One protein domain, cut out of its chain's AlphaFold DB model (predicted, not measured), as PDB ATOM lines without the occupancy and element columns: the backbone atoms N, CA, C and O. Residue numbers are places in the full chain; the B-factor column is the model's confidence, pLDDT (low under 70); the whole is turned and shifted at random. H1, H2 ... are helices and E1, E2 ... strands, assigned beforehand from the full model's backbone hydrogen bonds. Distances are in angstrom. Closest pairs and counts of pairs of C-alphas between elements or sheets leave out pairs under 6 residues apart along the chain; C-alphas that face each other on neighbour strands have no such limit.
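What this domain is: This is residues 3 to 97 of the 101 residues of an uncharacterized protein of Candidatus Heimdallarchaeota archaeon (UniProt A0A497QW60). Two small three-stranded sheets meet at a corner, where the ends of E2 and E3 come close to E5 and E6; H2 packs over one sheet, and H1 lies beyond H2, away from both sheets. One sheet is parallel, in the order E1 E2 E3, and the other is an antiparallel meander, E4 E5 E6. The printed part has 95 residues with two named helices and six named strands, in the order H1 E1 H2 E2 E3 E4 E5 E6; the class is mixed, helices and strands, with 46 residues, under half, in named elements. It is compact, with a radius of gyration of the C-alphas of 13.3 A, and only just flat, spanning 37 by 34 by 19 A.

How they stand to each other: H1, residues 10 to 18, is on neither sheet. E1, residues 25 to 27, H2, residues 39 to 46, and E2, residues 49 to 53, form a strand-helix-strand unit, two parallel neighbour strands with a helix between, and its crossover is right-handed. H1 and H2 are near each other, with 7 pairs of C-alphas within 10 A. H2 is on the sheet at a height of 8.2 A and lies over E2, but only just not over E1, on which 2 of its C-alphas fall. On the local plane, fitted to 6 C-alphas, it runs along the strands, at 4 degrees to E2; the closest C-alphas of H2 and E2 are those of Ala 43 and Val 49, 6.3 A apart. In both helices every O i to N i+4 pair is within hydrogen-bond range. E1 and E2 are parallel, at 24 degrees, with N 51 and O 26 at 2.8 A. E2 and E3, residues 62 to 64, are parallel at 45 degrees, with N 64 and O 52 at 2.8 A. The pairing is staggered: E2 pairs with E1 over residues 49 to 51 and with E3 over 51 to 53. E4, residues 69 to 72, and E5, residues 75 to 81, form an antiparallel hairpin at 151 degrees, with N 77 and O 70 at 2.8 A. E5 and E6, residues 90 to 96, form another at 155 degrees, with N 80 and O 91 at 2.8 A. The closest C-alphas of E2 and E6 are those of Gly 53 and Ile 90, 5.8 A apart.

Where its parts are: H1 begins at C-alpha 10, (-56.541, 15.683, -4.087), and is 12.1 A long; H2 is 10.3 A and E2 13.6 A. E5 is 19.5 A and E6 19.7 A, ending at C-alpha 96, (-43.204, 37.340, 7.562).

The domain as a whole: The two farthest C-alphas, of Asn 20 and Gly 84, are 37.2 A apart. The printed part has no cut. The link E1 to H2, 11 residues, is long. No printed residue is under 70 in pLDDT.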
ATOM      1  N   ILE A   3     -47.974  20.932   5.191       97.56
ATOM      2  CA  ILE A   3     -47.399  20.375   6.424       97.56
ATOM      3  C   ILE A   3     -48.321  19.239   6.878       97.56
ATOM      4  O   ILE A   3     -49.534  19.443   6.893       97.56
ATOM      5  N   ASP A   4     -47.751  18.074   7.183       97.50
ATOM      6  CA  ASP A   4     -48.440  16.841   7.587       97.50
ATOM      7  C   ASP A   4     -49.646  16.483   6.687       97.50
ATOM      8  O   ASP A   4     -50.784  16.390   7.160       97.50
ATOM      9  N   PRO A   5     -49.451  16.308   5.361       97.50
ATOM     10  CA  PRO A   5     -50.552  15.970   4.469       97.50
ATOM     11  C   PRO A   5     -51.145  14.602   4.814       97.50
ATOM     12  O   PRO A   5     -50.437  13.605   4.982       97.50
ATOM     13  N   ARG A   6     -52.471  14.531   4.806       97.00
ATOM     14  CA  ARG A   6     -53.222  13.277   4.863       97.00
ATOM     15  C   ARG A   6     -53.261  12.594   3.491       97.00
ATOM     16  O   ARG A   6     -52.871  13.168   2.472       97.00
ATOM     17  N   ARG A   7     -53.740  11.348   3.459       96.50
ATOM     18  CA  ARG A   7     -53.793  10.504   2.250       96.50
ATOM     19  C   ARG A   7     -54.684  11.051   1.127       96.50
ATOM     20  O   ARG A   7     -54.435  10.756  -0.039       96.50
ATOM     21  N   ASP A   8     -55.704  11.826   1.461       96.88
ATOM     22  CA  ASP A   8     -56.630  12.532   0.569       96.88
ATOM     23  C   ASP A   8     -55.964  13.734  -0.129       96.88
ATOM     24  O   ASP A   8     -56.401  14.876  -0.037       96.88
ATOM     25  N   VAL A   9     -54.881  13.472  -0.865       98.06
ATOM     26  CA  VAL A   9     -54.016  14.523  -1.424       98.06
ATOM     27  C   VAL A   9     -54.676  15.404  -2.491       98.06
ATOM     28  O   VAL A   9     -54.176  16.491  -2.780       98.06
ATOM     29  N   GLU A  10     -55.794  14.950  -3.062       98.19
ATOM     30  CA  GLU A  10     -56.541  15.683  -4.087       98.19
ATOM     31  C   GLU A  10     -57.065  17.022  -3.551       98.19
ATOM     32  O   GLU A  10     -57.004  18.022  -4.262       98.19
ATOM     33  N   GLU A  11     -57.458  17.091  -2.272       98.00
ATOM     34  CA  GLU A  11     -57.919  18.342  -1.649       98.00
ATOM     35  C   GLU A  11     -56.840  19.438  -1.726       98.00
ATOM     36  O   GLU A  11     -57.125  20.606  -2.016       98.00
ATOM     37  N   TYR A  12     -55.570  19.062  -1.534       98.31
ATOM     38  CA  TYR A  12     -54.443  19.989  -1.630       98.31
ATOM     39  C   TYR A  12     -54.168  20.411  -3.077       98.31
ATOM     40  O   TYR A  12     -53.865  21.580  -3.328       98.31
ATOM     41  N   LEU A  13     -54.274  19.483  -4.033       98.38
ATOM     42  CA  LEU A  13     -54.068  19.754  -5.459       98.38
ATOM     43  C   LEU A  13     -55.138  20.696  -6.016       98.38
ATOM     44  O   LEU A  13     -54.816  21.664  -6.713       98.38
ATOM     45  N   GLU A  14     -56.402  20.454  -5.675       98.38
ATOM     46  CA  GLU A  14     -57.516  21.310  -6.067       98.38
ATOM     47  C   GLU A  14     -57.366  22.719  -5.497       98.38
ATOM     48  O   GLU A  14     -57.545  23.701  -6.226       98.38
ATOM     49  N   LEU A  15     -56.977  22.834  -4.222       98.19
ATOM     50  CA  LEU A  15     -56.733  24.123  -3.586       98.19
ATOM     51  C   LEU A  15     -55.568  24.862  -4.258       98.19
ATOM     52  O   LEU A  15     -55.696  26.043  -4.590       98.19
ATOM     53  N   ALA A  16     -54.460  24.169  -4.531       98.00
ATOM     54  CA  ALA A  16     -53.313  24.745  -5.225       98.00
ATOM     55  C   ALA A  16     -53.698  25.274  -6.617       98.00
ATOM     56  O   ALA A  16     -53.382  26.416  -6.958       98.00
ATOM     57  N   ARG A  17     -54.474  24.496  -7.386       98.06
ATOM     58  CA  ARG A  17     -55.000  24.903  -8.697       98.06
ATOM     59  C   ARG A  17     -55.927  26.112  -8.594       98.06
ATOM     60  O   ARG A  17     -55.790  27.048  -9.377       98.06
ATOM     61  N   LYS A  18     -56.850  26.118  -7.627       98.50
ATOM     62  CA  LYS A  18     -57.804  27.218  -7.402       98.50
ATOM     63  C   LYS A  18     -57.101  28.541  -7.101       98.50
ATOM     64  O   LYS A  18     -57.553  29.587  -7.558       98.50
ATOM     65  N   HIS A  19     -56.010  28.491  -6.345       97.62
ATOM     66  CA  HIS A  19     -55.222  29.668  -5.982       97.62
ATOM     67  C   HIS A  19     -54.081  29.970  -6.963       97.62
ATOM     68  O   HIS A  19     -53.353  30.934  -6.752       97.62
ATOM     69  N   ASN A  20     -53.941  29.187  -8.040       97.12
ATOM     70  CA  ASN A  20     -52.857  29.297  -9.015       97.12
ATOM     71  C   ASN A  20     -51.459  29.296  -8.361       97.12
ATOM     72  O   ASN A  20     -50.581  30.079  -8.725       97.12
ATOM     73  N   VAL A  21     -51.264  28.420  -7.371       96.81
ATOM     74  CA  VAL A  21     -49.994  28.239  -6.654       96.81
ATOM     75  C   VAL A  21     -49.435  26.839  -6.881       96.81
ATOM     76  O   VAL A  21     -50.166  25.893  -7.170       96.81
ATOM     77  N   LYS A  22     -48.119  26.689  -6.711       96.62
ATOM     78  CA  LYS A  22     -47.433  25.395  -6.792       96.62
ATOM     79  C   LYS A  22     -47.080  24.882  -5.398       96.62
ATOM     80  O   LYS A  22     -46.494  25.595  -4.583       96.62
ATOM     81  N   ILE A  23     -47.358  23.607  -5.141       98.06
ATOM     82  CA  ILE A  23     -46.822  22.906  -3.972       98.06
ATOM     83  C   ILE A  23     -45.375  22.518  -4.299       98.06
ATOM     84  O   ILE A  23     -45.138  21.636  -5.116       98.06
ATOM     85  N   ALA A  24     -44.408  23.230  -3.717       96.88
ATOM     86  CA  ALA A  24     -42.975  22.996  -3.945       96.88
ATOM     87  C   ALA A  24     -42.288  22.200  -2.819       96.88
ATOM     88  O   ALA A  24     -41.225  21.622  -3.032       96.88
ATOM     89  N   ALA A  25     -42.892  22.172  -1.630       97.88
ATOM     90  CA  ALA A  25     -42.343  21.533  -0.440       97.88
ATOM     91  C   ALA A  25     -43.453  20.921   0.416       97.88
ATOM     92  O   ALA A  25     -44.561  21.474   0.491       97.88
ATOM     93  N   ILE A  26     -43.114  19.808   1.060       98.44
ATOM     94  CA  ILE A  26     -43.927  19.074   2.023       98.44
ATOM     95  C   ILE A  26     -43.085  18.887   3.286       98.44
ATOM     96  O   ILE A  26     -41.926  18.505   3.175       98.44
ATOM     97  N   PHE A  27     -43.649  19.151   4.460       98.06
ATOM     98  CA  PHE A  27     -42.987  18.900   5.741       98.06
ATOM     99  C   PHE A  27     -43.784  17.876   6.538       98.06
ATOM    100  O   PHE A  27     -44.970  18.093   6.769       98.06
ATOM    101  N   ASP A  28     -43.126  16.810   6.983       97.69
ATOM    102  CA  ASP A  28     -43.644  15.926   8.024       97.69
ATOM    103  C   ASP A  28     -43.036  16.377   9.356       97.69
ATOM    104  O   ASP A  28     -41.812  16.375   9.521       97.69
ATOM    105  N   THR A  29     -43.871  16.806  10.302       97.44
ATOM    106  CA  THR A  29     -43.385  17.312  11.598       97.44
ATOM    107  C   THR A  29     -42.836  16.193  12.472       97.44
ATOM    108  O   THR A  29     -41.908  16.399  13.248       97.44
ATOM    109  N   HIS A  30     -43.402  15.001  12.332       96.38
ATOM    110  CA  HIS A  30     -42.991  13.782  13.005       96.38
ATOM    111  C   HIS A  30     -43.576  12.571  12.274       96.38
ATOM    112  O   HIS A  30     -44.418  12.692  11.376       96.38
ATOM    113  N   ARG A  31     -43.151  11.371  12.670       93.19
ATOM    114  CA  ARG A  31     -43.790  10.133  12.241       93.19
ATOM    115  C   ARG A  31     -45.165  10.032  12.899       93.19
ATOM    116  O   ARG A  31     -45.275   9.585  14.036       93.19
ATOM    117  N   ASN A  32     -46.193  10.438  12.162       91.62
ATOM    118  CA  ASN A  32     -47.586  10.346  12.588       91.62
ATOM    119  C   ASN A  32     -48.015   8.864  12.697       91.62
ATOM    120  O   ASN A  32     -47.693   8.054  11.823       91.62
ATOM    121  N   GLU A  33     -48.736   8.506  13.763       90.31
ATOM    122  CA  GLU A  33     -49.201   7.128  14.044       90.31
ATOM    123  C   GLU A  33     -50.738   7.005  14.058       90.31
ATOM    124  O   GLU A  33     -51.290   5.922  14.244       90.31
ATOM    125  N   ASP A  34     -51.435   8.115  13.841       91.62
ATOM    126  CA  ASP A  34     -52.884   8.279  13.943       91.62
ATOM    127  C   ASP A  34     -53.588   8.380  12.577       91.62
ATOM    128  O   ASP A  34     -54.796   8.147  12.488       91.62
ATOM    129  N   PHE A  35     -52.851   8.655  11.495       91.75
ATOM    130  CA  PHE A  35     -53.386   8.664  10.132       91.75
ATOM    131  C   PHE A  35     -52.390   8.158   9.080       91.75
ATOM    132  O   PHE A  35     -51.185   8.047   9.298       91.75
ATOM    133  N   VAL A  36     -52.911   7.859   7.886       93.38
ATOM    134  CA  VAL A  36     -52.084   7.493   6.729       93.38
ATOM    135  C   VAL A  36     -51.527   8.759   6.085       93.38
ATOM    136  O   VAL A  36     -52.273   9.549   5.503       93.38
ATOM    137  N   ASN A  37     -50.212   8.927   6.168       94.00
ATOM    138  CA  ASN A  37     -49.493  10.060   5.598       94.00
ATOM    139  C   ASN A  37     -49.600  10.107   4.051       94.00
ATOM    140  O   ASN A  37     -49.539   9.084   3.358       94.00
ATOM    141  N   GLY A  38     -49.785  11.312   3.508       97.56
ATOM    142  CA  GLY A  38     -49.935  11.590   2.077       97.56
ATOM    143  C   GLY A  38     -48.680  12.095   1.364       97.56
ATOM    144  O   GLY A  38     -48.710  12.239   0.141       97.56
ATOM    145  N   SER A  39     -47.576  12.343   2.071       97.88
ATOM    146  CA  SER A  39     -46.389  13.054   1.578       97.88
ATOM    147  C   SER A  39     -45.790  12.421   0.330       97.88
ATOM    148  O   SER A  39     -45.543  13.119  -0.650       97.88
ATOM    149  N   VAL A  40     -45.638  11.093   0.300       97.50
ATOM    150  CA  VAL A  40     -45.093  10.378  -0.870       97.50
ATOM    151  C   VAL A  40     -45.993  10.524  -2.099       97.50
ATOM    152  O   VAL A  40     -45.500  10.754  -3.204       97.50
ATOM    153  N   GLN A  41     -47.313  10.425  -1.929       98.25
ATOM    154  CA  GLN A  41     -48.250  10.557  -3.047       98.25
ATOM    155  C   GLN A  41     -48.318  12.001  -3.551       98.25
ATOM    156  O   GLN A  41     -48.265  12.229  -4.760       98.25
ATOM    157  N   LEU A  42     -48.387  12.969  -2.635       98.56
ATOM    158  CA  LEU A  42     -48.420  14.382  -2.987       98.56
ATOM    159  C   LEU A  42     -47.118  14.801  -3.683       98.56
ATOM    160  O   LEU A  42     -47.168  15.485  -4.705       98.56
ATOM    161  N   ALA A  43     -45.959  14.341  -3.201       98.38
ATOM    162  CA  ALA A  43     -44.670  14.556  -3.856       98.38
ATOM    163  C   ALA A  43     -44.643  13.957  -5.266       98.38
ATOM    164  O   ALA A  43     -44.238  14.635  -6.206       98.38
ATOM    165  N   HIS A  44     -45.140  12.729  -5.445       98.12
ATOM    166  CA  HIS A  44     -45.213  12.087  -6.759       98.12
ATOM    167  C   HIS A  44     -46.058  12.888  -7.766       98.12
ATOM    168  O   HIS A  44     -45.683  12.999  -8.929       98.12
ATOM    169  N   GLN A  45     -47.180  13.474  -7.337       98.12
ATOM    170  CA  GLN A  45     -48.060  14.247  -8.226       98.12
ATOM    171  C   GLN A  45     -47.571  15.678  -8.501       98.12
ATOM    172  O   GLN A  45     -47.922  16.255  -9.528       98.12
ATOM    173  N   THR A  46     -46.777  16.265  -7.604       98.25
ATOM    174  CA  THR A  46     -46.385  17.690  -7.672       98.25
ATOM    175  C   THR A  46     -44.912  17.918  -8.008       98.25
ATOM    176  O   THR A  46     -44.533  19.018  -8.422       98.25
ATOM    177  N   GLY A  47     -44.071  16.903  -7.806       98.00
ATOM    178  CA  GLY A  47     -42.617  17.033  -7.780       98.00
ATOM    179  C   GLY A  47     -42.086  17.777  -6.547       98.00
ATOM    180  O   GLY A  47     -40.939  18.222  -6.570       98.00
ATOM    181  N   ALA A  48     -42.899  17.975  -5.504       98.31
ATOM    182  CA  ALA A  48     -42.466  18.618  -4.267       98.31
ATOM    183  C   ALA A  48     -41.433  17.770  -3.510       98.31
ATOM    184  O   ALA A  48     -41.498  16.541  -3.509       98.31
ATOM    185  N   VAL A  49     -40.513  18.439  -2.814       98.00
ATOM    186  CA  VAL A  49     -39.554  17.774  -1.918       98.00
ATOM    187  C   VAL A  49     -40.203  17.557  -0.553       98.00
ATOM    188  O   VAL A  49     -40.842  18.469  -0.026       98.00
ATOM    189  N   ILE A  50     -40.042  16.356   0.003       98.44
ATOM    190  CA  ILE A  50     -40.481  16.011   1.362       98.44
ATOM    191  C   ILE A  50     -39.326  16.279   2.324       98.44
ATOM    192  O   ILE A  50     -38.213  15.819   2.070       98.44
ATOM    193  N   TYR A  51     -39.607  16.967   3.424       98.25
ATOM    194  CA  TYR A  51     -38.675  17.268   4.504       98.25
ATOM    195  C   TYR A  51     -39.171  16.672   5.823       98.25
ATOM    196  O   TYR A  51     -40.369  16.714   6.103       98.25
ATOM    197  N   TYR A  52     -38.257  16.131   6.628       97.88
ATOM    198  CA  TYR A  52     -38.551  15.515   7.930       97.88
ATOM    199  C   TYR A  52     -37.368  15.691   8.896       97.88
ATOM    200  O   TYR A  52     -36.255  15.975   8.461       97.88
ATOM    201  N   GLY A  53     -37.561  15.521  10.206       97.56
ATOM    202  CA  GLY A  53     -36.471  15.684  11.181       97.56
ATOM    203  C   GLY A  53     -35.368  14.616  11.083       97.56
ATOM    204  O   GLY A  53     -35.632  13.428  10.929       97.56
ATOM    205  N   GLU A  54     -34.098  15.004  11.221       96.12
ATOM    206  CA  GLU A  54     -32.955  14.114  10.932       96.12
ATOM    207  C   GLU A  54     -32.771  12.895  11.863       96.12
ATOM    208  O   GLU A  54     -32.025  11.972  11.532       96.12
ATOM    209  N   ARG A  55     -33.421  12.869  13.031       94.38
ATOM    210  CA  ARG A  55     -33.150  11.874  14.089       94.38
ATOM    211  C   ARG A  55     -33.814  10.512  13.870       94.38
ATOM    212  O   ARG A  55     -33.507   9.575  14.607       94.38
ATOM    213  N   LEU A  56     -34.676  10.384  12.862       92.69
ATOM    214  CA  LEU A  56     -35.261   9.116  12.433       92.69
ATOM    215  C   LEU A  56     -35.356   9.098  10.898       92.69
ATOM    216  O   LEU A  56     -36.081   9.909  10.327       92.69
ATOM    217  N   PRO A  57     -34.651   8.195  10.197       91.50
ATOM    218  CA  PRO A  57     -34.714   8.139   8.743       91.50
ATOM    219  C   PRO A  57     -36.047   7.541   8.282       91.50
ATOM    220  O   PRO A  57     -36.325   6.364   8.514       91.50
ATOM    221  N   PHE A  58     -36.852   8.333   7.574       90.12
ATOM    222  CA  PHE A  58     -38.122   7.867   6.999       90.12
ATOM    223  C   PHE A  58     -37.928   7.018   5.733       90.12
ATOM    224  O   PHE A  58     -38.854   6.348   5.285       90.12
ATOM    225  N   ASN A  59     -36.714   7.001   5.168       89.44
ATOM    226  CA  ASN A  59     -36.371   6.363   3.888       89.44
ATOM    227  C   ASN A  59     -37.129   6.936   2.671       89.44
ATOM    228  O   ASN A  59     -37.058   6.381   1.576       89.44
ATOM    229  N   TYR A  60     -37.815   8.066   2.848       91.06
ATOM    230  CA  TYR A  60     -38.381   8.906   1.801       91.06
ATOM    231  C   TYR A  60     -38.161  10.375   2.185       91.06
ATOM    232  O   TYR A  60     -38.234  10.722   3.359       91.06
ATOM    233  N   GLY A  61     -37.891  11.244   1.209       95.75
ATOM    234  CA  GLY A  61     -37.627  12.666   1.470       95.75
ATOM    235  C   GLY A  61     -36.192  12.981   1.904       95.75
ATOM    236  O   GLY A  61     -35.277  12.192   1.677       95.75
ATOM    237  N   GLN A  62     -36.010  14.165   2.488       97.50
ATOM    238  CA  GLN A  62     -34.728  14.718   2.922       97.50
ATOM    239  C   GLN A  62     -34.778  15.096   4.413       97.50
ATOM    240  O   GLN A  62     -35.720  15.778   4.829       97.50
ATOM    241  N   PRO A  63     -33.782  14.693   5.222       97.50
ATOM    242  CA  PRO A  63     -33.707  15.113   6.612       97.50
ATOM    243  C   PRO A  63     -33.349  16.602   6.713       97.50
ATOM    244  O   PRO A  63     -32.508  17.085   5.955       97.50
ATOM    245  N   VAL A  64     -33.940  17.299   7.681       97.88
ATOM    246  CA  VAL A  64     -33.630  18.693   8.025       97.88
ATOM    247  C   VAL A  64     -33.088  18.812   9.442       97.88
ATOM    248  O   VAL A  64     -33.380  17.980  10.312       97.88
ATOM    249  N   LYS A  65     -32.297  19.862   9.666       97.69
ATOM    250  CA  LYS A  65     -31.622  20.133  10.941       97.69
ATOM    251  C   LYS A  65     -32.267  21.271  11.714       97.69
ATOM    252  O   LYS A  65     -32.939  22.131  11.150       97.69
ATOM    253  N   ASP A  66     -31.996  21.302  13.015       98.12
ATOM    254  CA  ASP A  66     -32.301  22.464  13.848       98.12
ATOM    255  C   ASP A  66     -31.681  23.745  13.268       98.12
ATOM    256  O   ASP A  66     -30.516  23.756  12.863       98.12
ATOM    257  N   GLY A  67     -32.469  24.817  13.216       98.06
ATOM    258  CA  GLY A  67     -32.068  26.106  12.659       98.06
ATOM    259  C   GLY A  67     -31.952  26.132  11.132       98.06
ATOM    260  O   GLY A  67     -31.458  27.119  10.583       98.06
ATOM    261  N   GLU A  68     -32.373  25.092  10.411       98.31
ATOM    262  CA  GLU A  68     -32.405  25.122   8.948       98.31
ATOM    263  C   GLU A  68     -33.501  26.070   8.445       98.31
ATOM    264  O   GLU A  68     -34.606  26.116   8.990       98.31
ATOM    265  N   HIS A  69     -33.183  26.859   7.416       97.44
ATOM    266  CA  HIS A  69     -34.045  27.935   6.933       97.44
ATOM    267  C   HIS A  69     -34.534  27.683   5.510       97.44
ATOM    268  O   HIS A  69     -33.754  27.359   4.616       97.44
ATOM    269  N   PHE A  70     -35.820  27.947   5.286       96.00
ATOM    270  CA  PHE A  70     -36.444  27.911   3.969       96.00
ATOM    271  C   PHE A  70     -37.124  29.246   3.686       96.00
ATOM    272  O   PHE A  70     -37.790  29.812   4.551       96.00
ATOM    273  N   THR A  71     -37.005  29.735   2.456       94.88
ATOM    274  CA  THR A  71     -37.699  30.949   2.019       94.88
ATOM    275  C   THR A  71     -38.604  30.607   0.850       94.88
ATOM    276  O   THR A  71     -38.154  30.066  -0.158       94.88
ATOM    277  N   PHE A  72     -39.882  30.950   0.990       91.06
ATOM    278  CA  PHE A  72     -40.867  30.874  -0.082       91.06
ATOM    279  C   PHE A  72     -41.530  32.245  -0.179       91.06
ATOM    280  O   PHE A  72     -42.198  32.676   0.761       91.06
ATOM    281  N   ASP A  73     -41.301  32.936  -1.294       89.19
ATOM    282  CA  ASP A  73     -41.729  34.319  -1.509       89.19
ATOM    283  C   ASP A  73     -41.293  35.244  -0.346       89.19
ATOM    284  O   ASP A  73     -40.098  35.378  -0.057       89.19
ATOM    285  N   ASP A  74     -42.249  35.869   0.345       91.25
ATOM    286  CA  ASP A  74     -42.010  36.798   1.460       91.25
ATOM    287  C   ASP A  74     -42.046  36.138   2.848       91.25
ATOM    288  O   ASP A  74     -41.942  36.817   3.881       91.25
ATOM    289  N   LEU A  75     -42.182  34.811   2.887       92.56
ATOM    290  CA  LEU A  75     -42.227  34.022   4.110       92.56
ATOM    291  C   LEU A  75     -40.892  33.313   4.344       92.56
ATOM    292  O   LEU A  75     -40.344  32.657   3.457       92.56
ATOM    293  N   ASN A  76     -40.389  33.429   5.571       95.25
ATOM    294  CA  ASN A  76     -39.229  32.688   6.045       95.25
ATOM    295  C   ASN A  76     -39.687  31.640   7.047       95.25
ATOM    296  O   ASN A  76     -40.490  31.928   7.934       95.25
ATOM    297  N   PHE A  77     -39.138  30.448   6.906       96.31
ATOM    298  CA  PHE A  77     -39.423  29.296   7.734       96.31
ATOM    299  C   PHE A  77     -38.124  28.856   8.392       96.31
ATOM    300  O   PHE A  77     -37.080  28.856   7.744       96.31
ATOM    301  N   GLU A  78     -38.194  28.501   9.665       98.00
ATOM    302  CA  GLU A  78     -37.074  27.979  10.443       98.00
ATOM    303  C   GLU A  78     -37.503  26.659  11.081       98.00
ATOM    304  O   GLU A  78     -38.575  26.573  11.687       98.00
ATOM    305  N   VAL A  79     -36.682  25.629  10.914       98.44
ATOM    306  CA  VAL A  79     -36.878  24.329  11.553       98.44
ATOM    307  C   VAL A  79     -36.399  24.421  12.994       98.44
ATOM    308  O   VAL A  79     -35.257  24.790  13.249       98.44
ATOM    309  N   LEU A  80     -37.265  24.055  13.931       98.44
ATOM    310  CA  LEU A  80     -36.938  23.930  15.345       98.44
ATOM    311  C   LEU A  80     -37.063  22.465  15.738       98.44
ATOM    312  O   LEU A  80     -38.138  21.882  15.614       98.44
ATOM    313  N   THR A  81     -35.990  21.865  16.233       98.19
ATOM    314  CA  THR A  81     -36.042  20.519  16.801       98.19
ATOM    315  C   THR A  81     -36.792  20.568  18.125       98.19
ATOM    316  O   THR A  81     -36.353  21.199  19.088       98.19
ATOM    317  N   THR A  82     -37.923  19.874  18.192       97.62
ATOM    318  CA  THR A  82     -38.834  19.886  19.341       97.62
ATOM    319  C   THR A  82     -39.032  18.468  19.859       97.62
ATOM    320  O   THR A  82     -40.099  17.870  19.754       97.62
ATOM    321  N   LEU A  83     -37.955  17.924  20.436       94.19
ATOM    322  CA  LEU A  83     -37.923  16.568  20.993       94.19
ATOM    323  C   LEU A  83     -39.058  16.343  22.000       94.19
ATOM    324  O   LEU A  83     -39.335  17.198  22.843       94.19
ATOM    325  N   GLY A  84     -39.650  15.151  21.969       94.44
ATOM    326  CA  GLY A  84     -40.649  14.747  22.952       94.44
ATOM    327  C   GLY A  84     -41.528  13.627  22.428       94.44
ATOM    328  O   GLY A  84     -41.291  12.468  22.754       94.44
ATOM    329  N   HIS A  85     -42.527  13.980  21.617       95.50
ATOM    330  CA  HIS A  85     -43.500  13.022  21.092       95.50
ATOM    331  C   HIS A  85     -42.829  11.907  20.273       95.50
ATOM    332  O   HIS A  85     -43.063  10.729  20.536       95.50
ATOM    333  N   THR A  86     -41.919  12.276  19.369       95.62
ATOM    334  CA  THR A  86     -41.001  11.352  18.690       95.62
ATOM    335  C   THR A  86     -39.560  11.883  18.724       95.62
ATOM    336  O   THR A  86     -39.342  13.084  18.937       95.62
ATOM    337  N   PRO A  87     -38.536  11.023  18.539       95.31
ATOM    338  CA  PRO A  87     -37.135  11.449  18.548       95.31
ATOM    339  C   PRO A  87     -36.774  12.462  17.457       95.31
ATOM    340  O   PRO A  87     -35.826  13.222  17.641       95.31
ATOM    341  N   GLU A  88     -37.490  12.463  16.335       96.19
ATOM    342  CA  GLU A  88     -37.292  13.338  15.174       96.19
ATOM    343  C   GLU A  88     -38.267  14.505  15.078       96.19
ATOM    344  O   GLU A  88     -38.229  15.227  14.088       96.19
ATOM    345  N   SER A  89     -39.122  14.697  16.086       97.88
ATOM    346  CA  SER A  89     -40.115  15.769  16.082       97.88
ATOM    347  C   SER A  89     -39.477  17.139  15.809       97.88
ATOM    348  O   SER A  89     -38.511  17.546  16.468       97.88
ATOM    349  N   ILE A  90     -40.049  17.852  14.841       98.50
ATOM    350  CA  ILE A  90     -39.718  19.231  14.492       98.50
ATOM    351  C   ILE A  90     -40.966  20.112  14.532       98.50
ATOM    352  O   ILE A  90     -42.097  19.678  14.319       98.50
ATOM    353  N   SER A  91     -40.750  21.400  14.748       98.38
ATOM    354  CA  SER A  91     -41.733  22.453  14.540       98.38
ATOM    355  C   SER A  91     -41.224  23.415  13.475       98.38
ATOM    356  O   SER A  91     -40.025  23.653  13.361       98.38
ATOM    357  N   ILE A  92     -42.142  23.983  12.695       98.00
ATOM    358  CA  ILE A  92     -41.811  24.951  11.647       98.00
ATOM    359  C   ILE A  92     -42.227  26.344  12.121       98.00
ATOM    360  O   ILE A  92     -43.414  26.650  12.228       98.00
ATOM    361  N   LEU A  93     -41.249  27.199  12.413       97.56
ATOM    362  CA  LEU A  93     -41.478  28.595  12.778       97.56
ATOM    363  C   LEU A  93     -41.641  29.443  11.517       97.56
ATOM    364  O   LEU A  93     -40.753  29.460  10.673       97.56
ATOM    365  N   VAL A  94     -42.737  30.196  11.416       96.00
ATOM    366  CA  VAL A  94     -43.028  31.063  10.264       96.00
ATOM    367  C   VAL A  94     -42.833  32.532  10.631       96.00
ATOM    368  O   VAL A  94     -43.390  33.018  11.615       96.00
ATOM    369  N   LYS A  95     -42.070  33.262   9.815       93.56
ATOM    370  CA  LYS A  95     -41.823  34.703   9.948       93.56
ATOM    371  C   LYS A  95     -42.165  35.402   8.636       93.56
ATOM    372  O   LYS A  95     -41.636  35.056   7.581       93.56
ATOM    373  N   THR A  96     -43.000  36.433   8.697       90.31
ATOM    374  CA  THR A  96     -43.204  37.340   7.562       90.31
ATOM    375  C   THR A  96     -42.043  38.333   7.496       90.31
ATOM    376  O   THR A  96     -41.550  38.793   8.533       90.31
ATOM    377  N   LYS A  97     -41.578  38.699   6.294       73.25
ATOM    378  CA  LYS A  97     -40.732  39.894   6.173       73.25
ATOM    379  C   LYS A  97     -41.551  41.096   6.650       73.25
ATOM    380  O   LYS A  97     -42.649  41.336   6.153       73.25
TER     381      LYS A  97